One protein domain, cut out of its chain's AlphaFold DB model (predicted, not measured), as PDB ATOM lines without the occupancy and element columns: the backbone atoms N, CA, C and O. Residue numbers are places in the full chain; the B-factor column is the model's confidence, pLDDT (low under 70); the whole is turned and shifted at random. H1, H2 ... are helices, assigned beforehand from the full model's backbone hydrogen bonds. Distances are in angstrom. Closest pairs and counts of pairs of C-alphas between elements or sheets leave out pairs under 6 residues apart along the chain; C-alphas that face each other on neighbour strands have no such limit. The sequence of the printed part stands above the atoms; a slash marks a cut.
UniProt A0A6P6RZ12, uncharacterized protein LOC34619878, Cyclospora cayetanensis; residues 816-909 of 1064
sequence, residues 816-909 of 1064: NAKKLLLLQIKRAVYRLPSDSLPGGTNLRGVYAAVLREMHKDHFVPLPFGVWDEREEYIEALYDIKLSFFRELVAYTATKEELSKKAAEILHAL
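Overview. This is residues 816 to 909 of the 1064 residues of the protein "uncharacterized protein LOC34619878" of Cyclospora cayetanensis (UniProt A0A6P6RZ12). One long helix, H4, makes the long axis; H1 and H2 each cross it and meet each other near their last residues in a corner, and short H3 packs at the first end of H4. The printed part has 94 residues with four named helices, H1 to H4 in order, and no named strand: all helix, mostly crossed. It is compact, radius of gyration of the C-alphas 13.4 A, but elongated, spanning 47 by 29 by 19 A.

Along the chain. H1, residues 816 to 831, begins at C-alpha (17.104, -35.137, 11.047) and measures 22.6 A. H2 is residues 843 to 854, 16.2 A; H3 is 871 to 878. H4, 882 to 908, measures 38.4 A and ends at C-alpha (28.854, -32.791, 45.118).

Arrangement. H1 touches H4 residues 889 to 900 alone, at a steep tilt of 45 degrees, the same way; closest C-alphas Ile 825 and Ala 893, 6.1 A. H2 touches H4 residues 886 to 894 alone, about perpendicular at 82 degrees; Tyr 847 and Ala 890 have the closest C-alphas, 4.7 A. H1 residues 824 to 831 alone touch H2 residues 850 to 854 alone, about perpendicular at 84 degrees; closest C-alphas Ala 828 and Glu 853, 4.9 A. H3 touches H4 residues 882 to 885 alone; closest C-alphas Glu 871 and Leu 882, 4.9 A. In H1, H2, H3 and H4 every O i to N i+4 pair is within hydrogen-bond range.

Size, cuts and confidence. The printed part has no cut. Links H1 to H2 and H2 to H3 are long. Residues 857 to 864 and 898 to 909 are among those with pLDDT under 70.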
ATOM      1  N   ASN A 816      17.370 -33.998  10.170       77.69
ATOM      2  CA  ASN A 816      17.104 -35.137  11.047       77.69
ATOM      3  C   ASN A 816      18.381 -35.938  11.326       77.69
ATOM      4  O   ASN A 816      18.646 -36.259  12.482       77.69
ATOM      5  N   ALA A 817      19.212 -36.179  10.307       77.56
ATOM      6  CA  ALA A 817      20.499 -36.853  10.471       77.56
ATOM      7  C   ALA A 817      21.419 -36.093  11.446       77.56
ATOM      8  O   ALA A 817      21.971 -36.686  12.368       77.56
ATOM      9  N   LYS A 818      21.512 -34.760  11.323       81.44
ATOM     10  CA  LYS A 818      22.267 -33.909  12.265       81.44
ATOM     11  C   LYS A 818      21.719 -33.974  13.692       81.44
ATOM     12  O   LYS A 818      22.497 -34.039  14.639       81.44
ATOM     13  N   LYS A 819      20.392 -33.958  13.869       78.81
ATOM     14  CA  LYS A 819      19.758 -34.082  15.197       78.81
ATOM     15  C   LYS A 819      20.062 -35.434  15.843       78.81
ATOM     16  O   LYS A 819      20.385 -35.472  17.030       78.81
ATOM     17  N   LEU A 820      20.000 -36.514  15.065       77.44
ATOM     18  CA  LEU A 820      20.339 -37.860  15.527       77.44
ATOM     19  C   LEU A 820      21.816 -37.965  15.919       77.44
ATOM     20  O   LEU A 820      22.102 -38.459  17.004       77.44
ATOM     21  N   LEU A 821      22.727 -37.399  15.123       82.06
ATOM     22  CA  LEU A 821      24.152 -37.334  15.460       82.06
ATOM     23  C   LEU A 821      24.390 -36.658  16.819       82.06
ATOM     24  O   LEU A 821      25.088 -37.201  17.673       82.06
ATOM     25  N   LEU A 822      23.776 -35.493  17.055       83.44
ATOM     26  CA  LEU A 822      23.900 -34.784  18.335       83.44
ATOM     27  C   LEU A 822      23.350 -35.604  19.510       83.44
ATOM     28  O   LEU A 822      23.933 -35.591  20.595       83.44
ATOM     29  N   LEU A 823      22.246 -36.329  19.309       80.88
ATOM     30  CA  LEU A 823      21.682 -37.224  20.320       80.88
ATOM     31  C   LEU A 823      22.616 -38.406  20.620       80.88
ATOM     32  O   LEU A 823      22.821 -38.735  21.788       80.88
ATOM     33  N   GLN A 824      23.207 -39.017  19.593       83.69
ATOM     34  CA  GLN A 824      24.167 -40.111  19.749       83.69
ATOM     35  C   GLN A 824      25.417 -39.658  20.508       83.69
ATOM     36  O   GLN A 824      25.833 -40.347  21.437       83.69
ATOM     37  N   ILE A 825      25.973 -38.485  20.175       85.75
ATOM     38  CA  ILE A 825      27.125 -37.909  20.887       85.75
ATOM     39  C   ILE A 825      26.793 -37.738  22.372       85.75
ATOM     40  O   ILE A 825      27.543 -38.206  23.225       85.75
ATOM     41  N   LYS A 826      25.635 -37.143  22.695       83.44
ATOM     42  CA  LYS A 826      25.176 -36.993  24.085       83.44
ATOM     43  C   LYS A 826      25.114 -38.343  24.795       83.44
ATOM     44  O   LYS A 826      25.707 -38.512  25.854       83.44
ATOM     45  N   ARG A 827      24.431 -39.330  24.204       83.62
ATOM     46  CA  ARG A 827      24.286 -40.674  24.792       83.62
ATOM     47  C   ARG A 827      25.618 -41.399  24.955       83.62
ATOM     48  O   ARG A 827      25.739 -42.210  25.867       83.62
ATOM     49  N   ALA A 828      26.575 -41.169  24.062       88.25
ATOM     50  CA  ALA A 828      27.919 -41.720  24.160       88.25
ATOM     51  C   ALA A 828      28.674 -41.120  25.352       88.25
ATOM     52  O   ALA A 828      29.170 -41.872  26.183       88.25
ATOM     53  N   VAL A 829      28.661 -39.791  25.506       85.12
ATOM     54  CA  VAL A 829      29.267 -39.107  26.665       85.12
ATOM     55  C   VAL A 829      28.631 -39.545  27.986       85.12
ATOM     56  O   VAL A 829      29.337 -39.809  28.950       85.12
ATOM     57  N   TYR A 830      27.308 -39.719  28.039       81.88
ATOM     58  CA  TYR A 830      26.647 -40.235  29.246       81.88
ATOM     59  C   TYR A 830      27.061 -41.668  29.616       81.88
ATOM     60  O   TYR A 830      27.074 -42.001  30.798       81.88
ATOM     61  N   ARG A 831      27.380 -42.517  28.629       84.44
ATOM     62  CA  ARG A 831      27.836 -43.902  28.849       84.44
ATOM     63  C   ARG A 831      29.305 -43.991  29.258       84.44
ATOM     64  O   ARG A 831      29.706 -44.995  29.841       84.44
ATOM     65  N   LEU A 832      30.091 -42.963  28.956       83.69
ATOM     66  CA  LEU A 832      31.475 -42.871  29.387       83.69
ATOM     67  C   LEU A 832      31.554 -42.681  30.915       83.69
ATOM     68  O   LEU A 832      30.799 -41.875  31.474       83.69
ATOM     69  N   PRO A 833      32.479 -43.382  31.603       77.88
ATOM     70  CA  PRO A 833      32.809 -43.072  32.991       77.88
ATOM     71  C   PRO A 833      33.205 -41.598  33.131       77.88
ATOM     72  O   PRO A 833      33.808 -41.032  32.215       77.88
ATOM     73  N   SER A 834      32.874 -40.960  34.254       66.06
ATOM     74  CA  SER A 834      33.290 -39.572  34.503       66.06
ATOM     75  C   SER A 834      34.820 -39.457  34.441       66.06
ATOM     76  O   SER A 834      35.526 -40.405  34.789       66.06
ATOM     77  N   ASP A 835      35.329 -38.348  33.894       66.69
ATOM     78  CA  ASP A 835      36.766 -38.109  33.647       66.69
ATOM     79  C   ASP A 835      37.453 -39.052  32.639       66.69
ATOM     80  O   ASP A 835      38.666 -38.973  32.442       66.69
ATOM     81  N   SER A 836      36.712 -39.921  31.945       72.00
ATOM     82  CA  SER A 836      37.309 -40.826  30.946       72.00
ATOM     83  C   SER A 836      37.602 -40.161  29.599       72.00
ATOM     84  O   SER A 836      38.351 -40.716  28.788       72.00
ATOM     85  N   LEU A 837      37.040 -38.973  29.342       74.50
ATOM     86  CA  LEU A 837      37.412 -38.197  28.168       74.50
ATOM     87  C   LEU A 837      38.812 -37.600  28.353       74.50
ATOM     88  O   LEU A 837      39.079 -36.968  29.377       74.50
ATOM     89  N   PRO A 838      39.703 -37.745  27.355       68.31
ATOM     90  CA  PRO A 838      41.003 -37.087  27.375       68.31
ATOM     91  C   PRO A 838      40.870 -35.575  27.595       68.31
ATOM     92  O   PRO A 838      39.891 -34.965  27.167       68.31
ATOM     93  N   GLY A 839      41.867 -34.966  28.248       57.97
ATOM     94  CA  GLY A 839      41.880 -33.522  28.505       57.97
ATOM     95  C   GLY A 839      41.686 -32.686  27.232       57.97
ATOM     96  O   GLY A 839      41.990 -33.139  26.130       57.97
ATOM     97  N   GLY A 840      41.203 -31.447  27.385       53.97
ATOM     98  CA  GLY A 840      40.777 -30.577  26.274       53.97
ATOM     99  C   GLY A 840      41.838 -30.271  25.205       53.97
ATOM    100  O   GLY A 840      41.482 -29.825  24.123       53.97
ATOM    101  N   THR A 841      43.113 -30.557  25.476       54.28
ATOM    102  CA  THR A 841      44.239 -30.458  24.532       54.28
ATOM    103  C   THR A 841      44.436 -31.713  23.667       54.28
ATOM    104  O   THR A 841      45.387 -31.784  22.899       54.28
ATOM    105  N   ASN A 842      43.600 -32.749  23.817       66.12
ATOM    106  CA  ASN A 842      43.657 -33.991  23.039       66.12
ATOM    107  C   ASN A 842      42.307 -34.282  22.363       66.12
ATOM    108  O   ASN A 842      41.659 -35.302  22.621       66.12
ATOM    109  N   LEU A 843      41.884 -33.389  21.461       67.69
ATOM    110  CA  LEU A 843      40.620 -33.518  20.721       67.69
ATOM    111  C   LEU A 843      40.532 -34.819  19.907       67.69
ATOM    112  O   LEU A 843      39.454 -35.397  19.774       67.69
ATOM    113  N   ARG A 844      41.670 -35.336  19.423       70.38
ATOM    114  CA  ARG A 844      41.751 -36.631  18.730       70.38
ATOM    115  C   ARG A 844      41.360 -37.791  19.646       70.38
ATOM    116  O   ARG A 844      40.621 -38.685  19.235       70.38
ATOM    117  N   GLY A 845      41.866 -37.778  20.876       72.94
ATOM    118  CA  GLY A 845      41.521 -38.754  21.900       72.94
ATOM    119  C   GLY A 845      40.044 -38.676  22.284       72.94
ATOM    120  O   GLY A 845      39.393 -39.716  22.365       72.94
ATOM    121  N   VAL A 846      39.508 -37.459  22.446       76.56
ATOM    122  CA  VAL A 846      38.076 -37.221  22.711       76.56
ATOM    123  C   VAL A 846      37.220 -37.801  21.589       76.56
ATOM    124  O   VAL A 846      36.348 -38.625  21.852       76.56
ATOM    125  N   TYR A 847      37.509 -37.443  20.334       82.12
ATOM    126  CA  TYR A 847      36.801 -37.969  19.168       82.12
ATOM    127  C   TYR A 847      36.779 -39.502  19.156       82.12
ATOM    128  O   TYR A 847      35.713 -40.108  19.048       82.12
ATOM    129  N   ALA A 848      37.945 -40.135  19.317       82.00
ATOM    130  CA  ALA A 848      38.053 -41.588  19.279       82.00
ATOM    131  C   ALA A 848      37.263 -42.267  20.407       82.00
ATOM    132  O   ALA A 848      36.604 -43.273  20.156       82.00
ATOM    133  N   ALA A 849      37.319 -41.736  21.632       84.75
ATOM    134  CA  ALA A 849      36.579 -42.281  22.769       84.75
ATOM    135  C   ALA A 849      35.061 -42.193  22.547       84.75
ATOM    136  O   ALA A 849      34.350 -43.185  22.695       84.75
ATOM    137  N   VAL A 850      34.582 -41.026  22.113       86.94
ATOM    138  CA  VAL A 850      33.155 -40.773  21.869       86.94
ATOM    139  C   VAL A 850      32.637 -41.650  20.743       86.94
ATOM    140  O   VAL A 850      31.606 -42.297  20.904       86.94
ATOM    141  N   LEU A 851      33.357 -41.721  19.620       86.19
ATOM    142  CA  LEU A 851      32.909 -42.510  18.482       86.19
ATOM    143  C   LEU A 851      32.835 -44.003  18.840       86.19
ATOM    144  O   LEU A 851      31.857 -44.651  18.477       86.19
ATOM    145  N   ARG A 852      33.790 -44.548  19.614       86.06
ATOM    146  CA  ARG A 852      33.715 -45.939  20.119       86.06
ATOM    147  C   ARG A 852      32.456 -46.192  20.945       86.06
ATOM    148  O   ARG A 852      31.845 -47.245  20.804       86.06
ATOM    149  N   GLU A 853      32.046 -45.248  21.786       86.50
ATOM    150  CA  GLU A 853      30.810 -45.396  22.562       86.50
ATOM    151  C   GLU A 853      29.547 -45.201  21.719       86.50
ATOM    152  O   GLU A 853      28.547 -45.890  21.936       86.50
ATOM    153  N   MET A 854      29.583 -44.320  20.716       84.88
ATOM    154  CA  MET A 854      28.483 -44.175  19.759       84.88
ATOM    155  C   MET A 854      28.195 -45.493  19.028       84.88
ATOM    156  O   MET A 854      27.031 -45.813  18.827       84.88
ATOM    157  N   HIS A 855      29.216 -46.300  18.717       78.06
ATOM    158  CA  HIS A 855      29.037 -47.621  18.088       78.06
ATOM    159  C   HIS A 855      28.242 -48.617  18.929       78.06
ATOM    160  O   HIS A 855      27.628 -49.530  18.386       78.06
ATOM    161  N   LYS A 856      28.223 -48.449  20.253       76.56
ATOM    162  CA  LYS A 856      27.404 -49.285  21.136       76.56
ATOM    163  C   LYS A 856      25.924 -48.873  21.126       76.56
ATOM    164  O   LYS A 856      25.127 -49.449  21.857       76.56
ATOM    165  N   ASP A 857      25.553 -47.818  20.394       69.88
ATOM    166  CA  ASP A 857      24.164 -47.377  20.281       69.88
ATOM    167  C   ASP A 857      23.396 -48.231  19.263       69.88
ATOM    168  O   ASP A 857      23.574 -48.091  18.057       69.88
ATOM    169  N   HIS A 858      22.505 -49.093  19.748       61.00
ATOM    170  CA  HIS A 858      21.705 -49.974  18.891       61.00
ATOM    171  C   HIS A 858      20.547 -49.273  18.166       61.00
ATOM    172  O   HIS A 858      19.926 -49.882  17.304       61.00
ATOM    173  N   PHE A 859      20.229 -48.017  18.503       56.03
ATOM    174  CA  PHE A 859      19.083 -47.317  17.904       56.03
ATOM    175  C   PHE A 859      19.412 -46.670  16.559       56.03
ATOM    176  O   PHE A 859      18.536 -46.529  15.713       56.03
ATOM    177  N   VAL A 860      20.664 -46.248  16.374       59.12
ATOM    178  CA  VAL A 860      21.171 -45.718  15.108       59.12
ATOM    179  C   VAL A 860      22.611 -46.205  14.977       59.12
ATOM    180  O   VAL A 860      23.497 -45.608  15.592       59.12
ATOM    181  N   PRO A 861      22.875 -47.295  14.244       57.94
ATOM    182  CA  PRO A 861      24.240 -47.750  14.041       57.94
ATOM    183  C   PRO A 861      25.012 -46.703  13.232       57.94
ATOM    184  O   PRO A 861      24.542 -46.222  12.198       57.94
ATOM    185  N   LEU A 862      26.200 -46.325  13.713       67.19
ATOM    186  CA  LEU A 862      27.155 -45.617  12.867       67.19
ATOM    187  C   LEU A 862      27.641 -46.590  11.798       67.19
ATOM    188  O   LEU A 862      27.997 -47.720  12.128       67.19
ATOM    189  N   PRO A 863      27.695 -46.176  10.532       64.19
ATOM    190  CA  PRO A 863      27.986 -47.108   9.462       64.19
ATOM    191  C   PRO A 863      29.480 -47.106   9.099       64.19
ATOM    192  O   PRO A 863      29.864 -47.358   7.964       64.19
ATOM    193  N   PHE A 864      30.333 -46.725  10.046       69.38
ATOM    194  CA  PHE A 864      31.780 -46.669   9.890       69.38
ATOM    195  C   PHE A 864      32.437 -46.745  11.261       69.38
ATOM    196  O   PHE A 864      31.999 -46.049  12.171       69.38
ATOM    197  N   GLY A 865      33.517 -47.523  11.366       70.75
ATOM    198  CA  GLY A 865      34.395 -47.587  12.531       70.75
ATOM    199  C   GLY A 865      35.116 -46.272  12.836       70.75
ATOM    200  O   GLY A 865      35.127 -45.327  12.044       70.75
ATOM    201  N   VAL A 866      35.783 -46.214  13.992       72.12
ATOM    202  CA  VAL A 866      36.634 -45.066  14.338       72.12
ATOM    203  C   VAL A 866      37.785 -44.949  13.355       72.12
ATOM    204  O   VAL A 866      38.576 -45.877  13.213       72.12
ATOM    205  N   TRP A 867      37.893 -43.778  12.728       70.75
ATOM    206  CA  TRP A 867      38.837 -43.456  11.659       70.75
ATOM    207  C   TRP A 867      38.514 -44.084  10.300       70.75
ATOM    208  O   TRP A 867      39.192 -43.758   9.328       70.75
ATOM    209  N   ASP A 868      37.494 -44.931  10.184       70.31
ATOM    210  CA  ASP A 868      37.046 -45.526   8.915       70.31
ATOM    211  C   ASP A 868      36.005 -44.654   8.190       70.31
ATOM    212  O   ASP A 868      35.388 -45.081   7.213       70.31
ATOM    213  N   GLU A 869      35.810 -43.415   8.651       74.62
ATOM    214  CA  GLU A 869      34.859 -42.486   8.053       74.62
ATOM    215  C   GLU A 869      35.334 -42.044   6.667       74.62
ATOM    216  O   GLU A 869      36.505 -41.705   6.474       74.62
ATOM    217  N   ARG A 870      34.403 -41.971   5.711       75.50
ATOM    218  CA  ARG A 870      34.670 -41.402   4.388       75.50
ATOM    219  C   ARG A 870      34.060 -40.028   4.246       75.50
ATOM    220  O   ARG A 870      32.934 -39.799   4.690       75.50
ATOM    221  N   GLU A 871      34.758 -39.149   3.544       75.69
ATOM    222  CA  GLU A 871      34.257 -37.805   3.279       75.69
ATOM    223  C   GLU A 871      32.930 -37.831   2.516       75.69
ATOM    224  O   GLU A 871      31.992 -37.165   2.941       75.69
ATOM    225  N   GLU A 872      32.773 -38.688   1.503       74.62
ATOM    226  CA  GLU A 872      31.521 -38.775   0.741       74.62
ATOM    227  C   GLU A 872      30.344 -39.240   1.599       74.62
ATOM    228  O   GLU A 872      29.211 -38.834   1.351       74.62
ATOM    229  N   TYR A 873      30.587 -40.086   2.608       76.38
ATOM    230  CA  TYR A 873      29.537 -40.522   3.533       76.38
ATOM    231  C   TYR A 873      29.133 -39.410   4.480       76.38
ATOM    232  O   TYR A 873      27.943 -39.190   4.696       76.38
ATOM    233  N   ILE A 874      30.110 -38.701   5.037       79.25
ATOM    234  CA  ILE A 874      29.828 -37.574   5.915       79.25
ATOM    235  C   ILE A 874      29.086 -36.479   5.141       79.25
ATOM    236  O   ILE A 874      28.080 -35.968   5.634       79.25
ATOM    237  N   GLU A 875      29.500 -36.183   3.910       76.50
ATOM    238  CA  GLU A 875      28.795 -35.252   3.028       76.50
ATOM    239  C   GLU A 875      27.381 -35.759   2.701       76.50
ATOM    240  O   GLU A 875      26.410 -35.011   2.821       76.50
ATOM    241  N   ALA A 876      27.213 -37.044   2.374       74.81
ATOM    242  CA  ALA A 876      25.902 -37.618   2.071       74.81
ATOM    243  C   ALA A 876      24.955 -37.671   3.279       74.81
ATOM    244  O   ALA A 876      23.739 -37.582   3.122       74.81
ATOM    245  N   LEU A 877      25.455 -37.854   4.495       76.31
ATOM    246  CA  LEU A 877      24.599 -37.946   5.678       76.31
ATOM    247  C   LEU A 877      24.314 -36.577   6.278       76.31
ATOM    248  O   LEU A 877      23.173 -36.281   6.640       76.31
ATOM    249  N   TYR A 878      25.347 -35.745   6.355       79.00
ATOM    250  CA  TYR A 878      25.356 -34.542   7.167       79.00
ATOM    251  C   TYR A 878      25.629 -33.271   6.361       79.00
ATOM    252  O   TYR A 878      25.583 -32.198   6.954       79.00
ATOM    253  N   ASP A 879      25.875 -33.330   5.051       78.88
ATOM    254  CA  ASP A 879      26.125 -32.139   4.220       78.88
ATOM    255  C   ASP A 879      27.219 -31.231   4.825       78.88
ATOM    256  O   ASP A 879      27.052 -30.023   5.005       78.88
ATOM    257  N   ILE A 880      28.301 -31.862   5.287       77.44
ATOM    258  CA  ILE A 880      29.498 -31.231   5.853       77.44
ATOM    259  C   ILE A 880      30.725 -32.057   5.463       77.44
ATOM    260  O   ILE A 880      30.613 -33.252   5.203       77.44
ATOM    261  N   LYS A 881      31.905 -31.434   5.471       75.81
ATOM    262  CA  LYS A 881      33.176 -32.136   5.248       75.81
ATOM    263  C   LYS A 881      33.549 -33.020   6.437       75.81
ATOM    264  O   LYS A 881      33.184 -32.722   7.577       75.81
ATOM    265  N   LEU A 882      34.358 -34.051   6.185       76.19
ATOM    266  CA  LEU A 882      34.847 -34.970   7.220       76.19
ATOM    267  C   LEU A 882      35.618 -34.258   8.342       76.19
ATOM    268  O   LEU A 882      35.430 -34.580   9.514       76.19
ATOM    269  N   SER A 883      36.445 -33.265   8.006       68.94
ATOM    270  CA  SER A 883      37.178 -32.470   9.002       68.94
ATOM    271  C   SER A 883      36.229 -31.782   9.986       68.94
ATOM    272  O   SER A 883      36.347 -31.957  11.196       68.94
ATOM    273  N   PHE A 884      35.216 -31.096   9.458       74.19
ATOM    274  CA  PHE A 884      34.215 -30.407  10.267       74.19
ATOM    275  C   PHE A 884      33.347 -31.379  11.076       74.19
ATOM    276  O   PHE A 884      32.961 -31.075  12.201       74.19
ATOM    277  N   PHE A 885      33.052 -32.567  10.543       82.56
ATOM    278  CA  PHE A 885      32.357 -33.612  11.295       82.56
ATOM    279  C   PHE A 885      33.152 -34.068  12.523       82.56
ATOM    280  O   PHE A 885      32.586 -34.158  13.613       82.56
ATOM    281  N   ARG A 886      34.460 -34.304  12.377       79.44
ATOM    282  CA  ARG A 886      35.325 -34.708  13.497       79.44
ATOM    283  C   ARG A 886      35.399 -33.628  14.574       79.44
ATOM    284  O   ARG A 886      35.236 -33.934  15.756       79.44
ATOM    285  N   GLU A 887      35.564 -32.371  14.164       73.19
ATOM    286  CA  GLU A 887      35.527 -31.212  15.064       73.19
ATOM    287  C   GLU A 887      34.181 -31.099  15.790       73.19
ATOM    288  O   GLU A 887      34.145 -30.927  17.008       73.19
ATOM    289  N   LEU A 888      33.068 -31.251  15.064       79.12
ATOM    290  CA  LEU A 888      31.718 -31.194  15.623       79.12
ATOM    291  C   LEU A 888      31.506 -32.263  16.700       79.12
ATOM    292  O   LEU A 888      30.959 -31.947  17.760       79.12
ATOM    293  N   VAL A 889      31.935 -33.504  16.449       84.50
ATOM    294  CA  VAL A 889      31.831 -34.613  17.410       84.50
ATOM    295  C   VAL A 889      32.654 -34.319  18.661       84.50
ATOM    296  O   VAL A 889      32.106 -34.359  19.763       84.50
ATOM    297  N   ALA A 890      33.936 -33.972  18.503       78.12
ATOM    298  CA  ALA A 890      34.826 -33.704  19.630       78.12
ATOM    299  C   ALA A 890      34.339 -32.515  20.471       78.12
ATOM    300  O   ALA A 890      34.204 -32.627  21.686       78.12
ATOM    301  N   TYR A 891      33.996 -31.395  19.830       73.81
ATOM    302  CA  TYR A 891      33.540 -30.189  20.521       73.81
ATOM    303  C   TYR A 891      32.212 -30.402  21.250       73.81
ATOM    304  O   TYR A 891      32.058 -30.000  22.405       73.81
ATOM    305  N   THR A 892      31.246 -31.050  20.590       79.12
ATOM    306  CA  THR A 892      29.953 -31.357  21.213       79.12
ATOM    307  C   THR A 892      30.155 -32.272  22.413       79.12
ATOM    308  O   THR A 892      29.581 -32.011  23.464       79.12
ATOM    309  N   ALA A 893      31.013 -33.287  22.304       82.31
ATOM    310  CA  ALA A 893      31.295 -34.181  23.415       82.31
ATOM    311  C   ALA A 893      31.938 -33.464  24.609       82.31
ATOM    312  O   ALA A 893      31.456 -33.606  25.729       82.31
ATOM    313  N   THR A 894      32.960 -32.636  24.370       72.38
ATOM    314  CA  THR A 894      33.605 -31.833  25.419       72.38
ATOM    315  C   THR A 894      32.605 -30.911  26.117       72.38
ATOM    316  O   THR A 894      32.629 -30.774  27.338       72.38
ATOM    317  N   LYS A 895      31.681 -30.303  25.361       75.00
ATOM    318  CA  LYS A 895      30.618 -29.464  25.924       75.00
ATOM    319  C   LYS A 895      29.657 -30.263  26.812       75.00
ATOM    320  O   LYS A 895      29.247 -29.772  27.865       75.00
ATOM    321  N   GLU A 896      29.261 -31.459  26.387       80.25
ATOM    322  CA  GLU A 896      28.348 -32.310  27.158       80.25
ATOM    323  C   GLU A 896      29.025 -32.867  28.415       80.25
ATOM    324  O   GLU A 896      28.401 -32.880  29.470       80.25
ATOM    325  N   GLU A 897      30.312 -33.215  28.351       74.00
ATOM    326  CA  GLU A 897      31.100 -33.619  29.522       74.00
ATOM    327  C   GLU A 897      31.246 -32.474  30.521       74.00
ATOM    328  O   GLU A 897      31.028 -32.664  31.712       74.00
ATOM    329  N   LEU A 898      31.534 -31.255  30.047       67.44
ATOM    330  CA  LEU A 898      31.542 -30.072  30.907       67.44
ATOM    331  C   LEU A 898      30.174 -29.862  31.568       67.44
ATOM    332  O   LEU A 898      30.102 -29.534  32.747       67.44
ATOM    333  N   SER A 899      29.087 -30.086  30.827       67.44
ATOM    334  CA  SER A 899      27.723 -29.970  31.352       67.44
ATOM    335  C   SER A 899      27.409 -31.051  32.395       67.44
ATOM    336  O   SER A 899      26.735 -30.756  33.382       67.44
ATOM    337  N   LYS A 900      27.906 -32.280  32.194       69.00
ATOM    338  CA  LYS A 900      27.801 -33.404  33.134       69.00
ATOM    339  C   LYS A 900      28.607 -33.128  34.404       69.00
ATOM    340  O   LYS A 900      28.034 -33.172  35.483       69.00
ATOM    341  N   LYS A 901      29.874 -32.725  34.281       65.31
ATOM    342  CA  LYS A 901      30.735 -32.338  35.411       65.31
ATOM    343  C   LYS A 901      30.196 -31.148  36.182       65.31
ATOM    344  O   LYS A 901      30.212 -31.161  37.401       65.31
ATOM    345  N   ALA A 902      29.691 -30.127  35.495       61.12
ATOM    346  CA  ALA A 902      29.043 -29.005  36.159       61.12
ATOM    347  C   ALA A 902      27.834 -29.482  36.976       61.12
ATOM    348  O   ALA A 902      27.659 -29.034  38.101       61.12
ATOM    349  N   ALA A 903      27.032 -30.417  36.453       60.12
ATOM    350  CA  ALA A 903      25.937 -31.018  37.210       60.12
ATOM    351  C   ALA A 903      26.440 -31.866  38.395       60.12
ATOM    352  O   ALA A 903      25.902 -31.732  39.485       60.12
ATOM    353  N   GLU A 904      27.482 -32.682  38.213       62.34
ATOM    354  CA  GLU A 904      28.095 -33.492  39.277       62.34
ATOM    355  C   GLU A 904      28.706 -32.623  40.383       62.34
ATOM    356  O   GLU A 904      28.432 -32.867  41.548       62.34
ATOM    357  N   ILE A 905      29.451 -31.566  40.044       55.59
ATOM    358  CA  ILE A 905      29.995 -30.588  40.998       55.59
ATOM    359  C   ILE A 905      28.853 -29.874  41.722       55.59
ATOM    360  O   ILE A 905      28.883 -29.763  42.940       55.59
ATOM    361  N   LEU A 906      27.804 -29.449  41.010       52.94
ATOM    362  CA  LEU A 906      26.612 -28.871  41.642       52.94
ATOM    363  C   LEU A 906      25.902 -29.851  42.592       52.94
ATOM    364  O   LEU A 906      25.242 -29.403  43.524       52.94
ATOM    365  N   HIS A 907      26.024 -31.161  42.361       51.84
ATOM    366  CA  HIS A 907      25.508 -32.213  43.240       51.84
ATOM    367  C   HIS A 907      26.473 -32.599  44.377       51.84
ATOM    368  O   HIS A 907      25.999 -33.083  45.402       51.84
ATOM    369  N   ALA A 908      27.784 -32.414  44.192       48.97
ATOM    370  CA  ALA A 908      28.854 -32.791  45.118       48.97
ATOM    371  C   ALA A 908      29.327 -31.644  46.024       48.97
ATOM    372  O   ALA A 908      30.048 -31.899  46.984       48.97
ATOM    373  N   LEU A 909      28.938 -30.398  45.733       49.38
ATOM    374  CA  LEU A 909      29.020 -29.303  46.697       49.38
ATOM    375  C   LEU A 909      28.202 -29.704  47.933       49.38
ATOM    376  O   LEU A 909      26.986 -29.901  47.850       49.38
TER     377      LEU A 909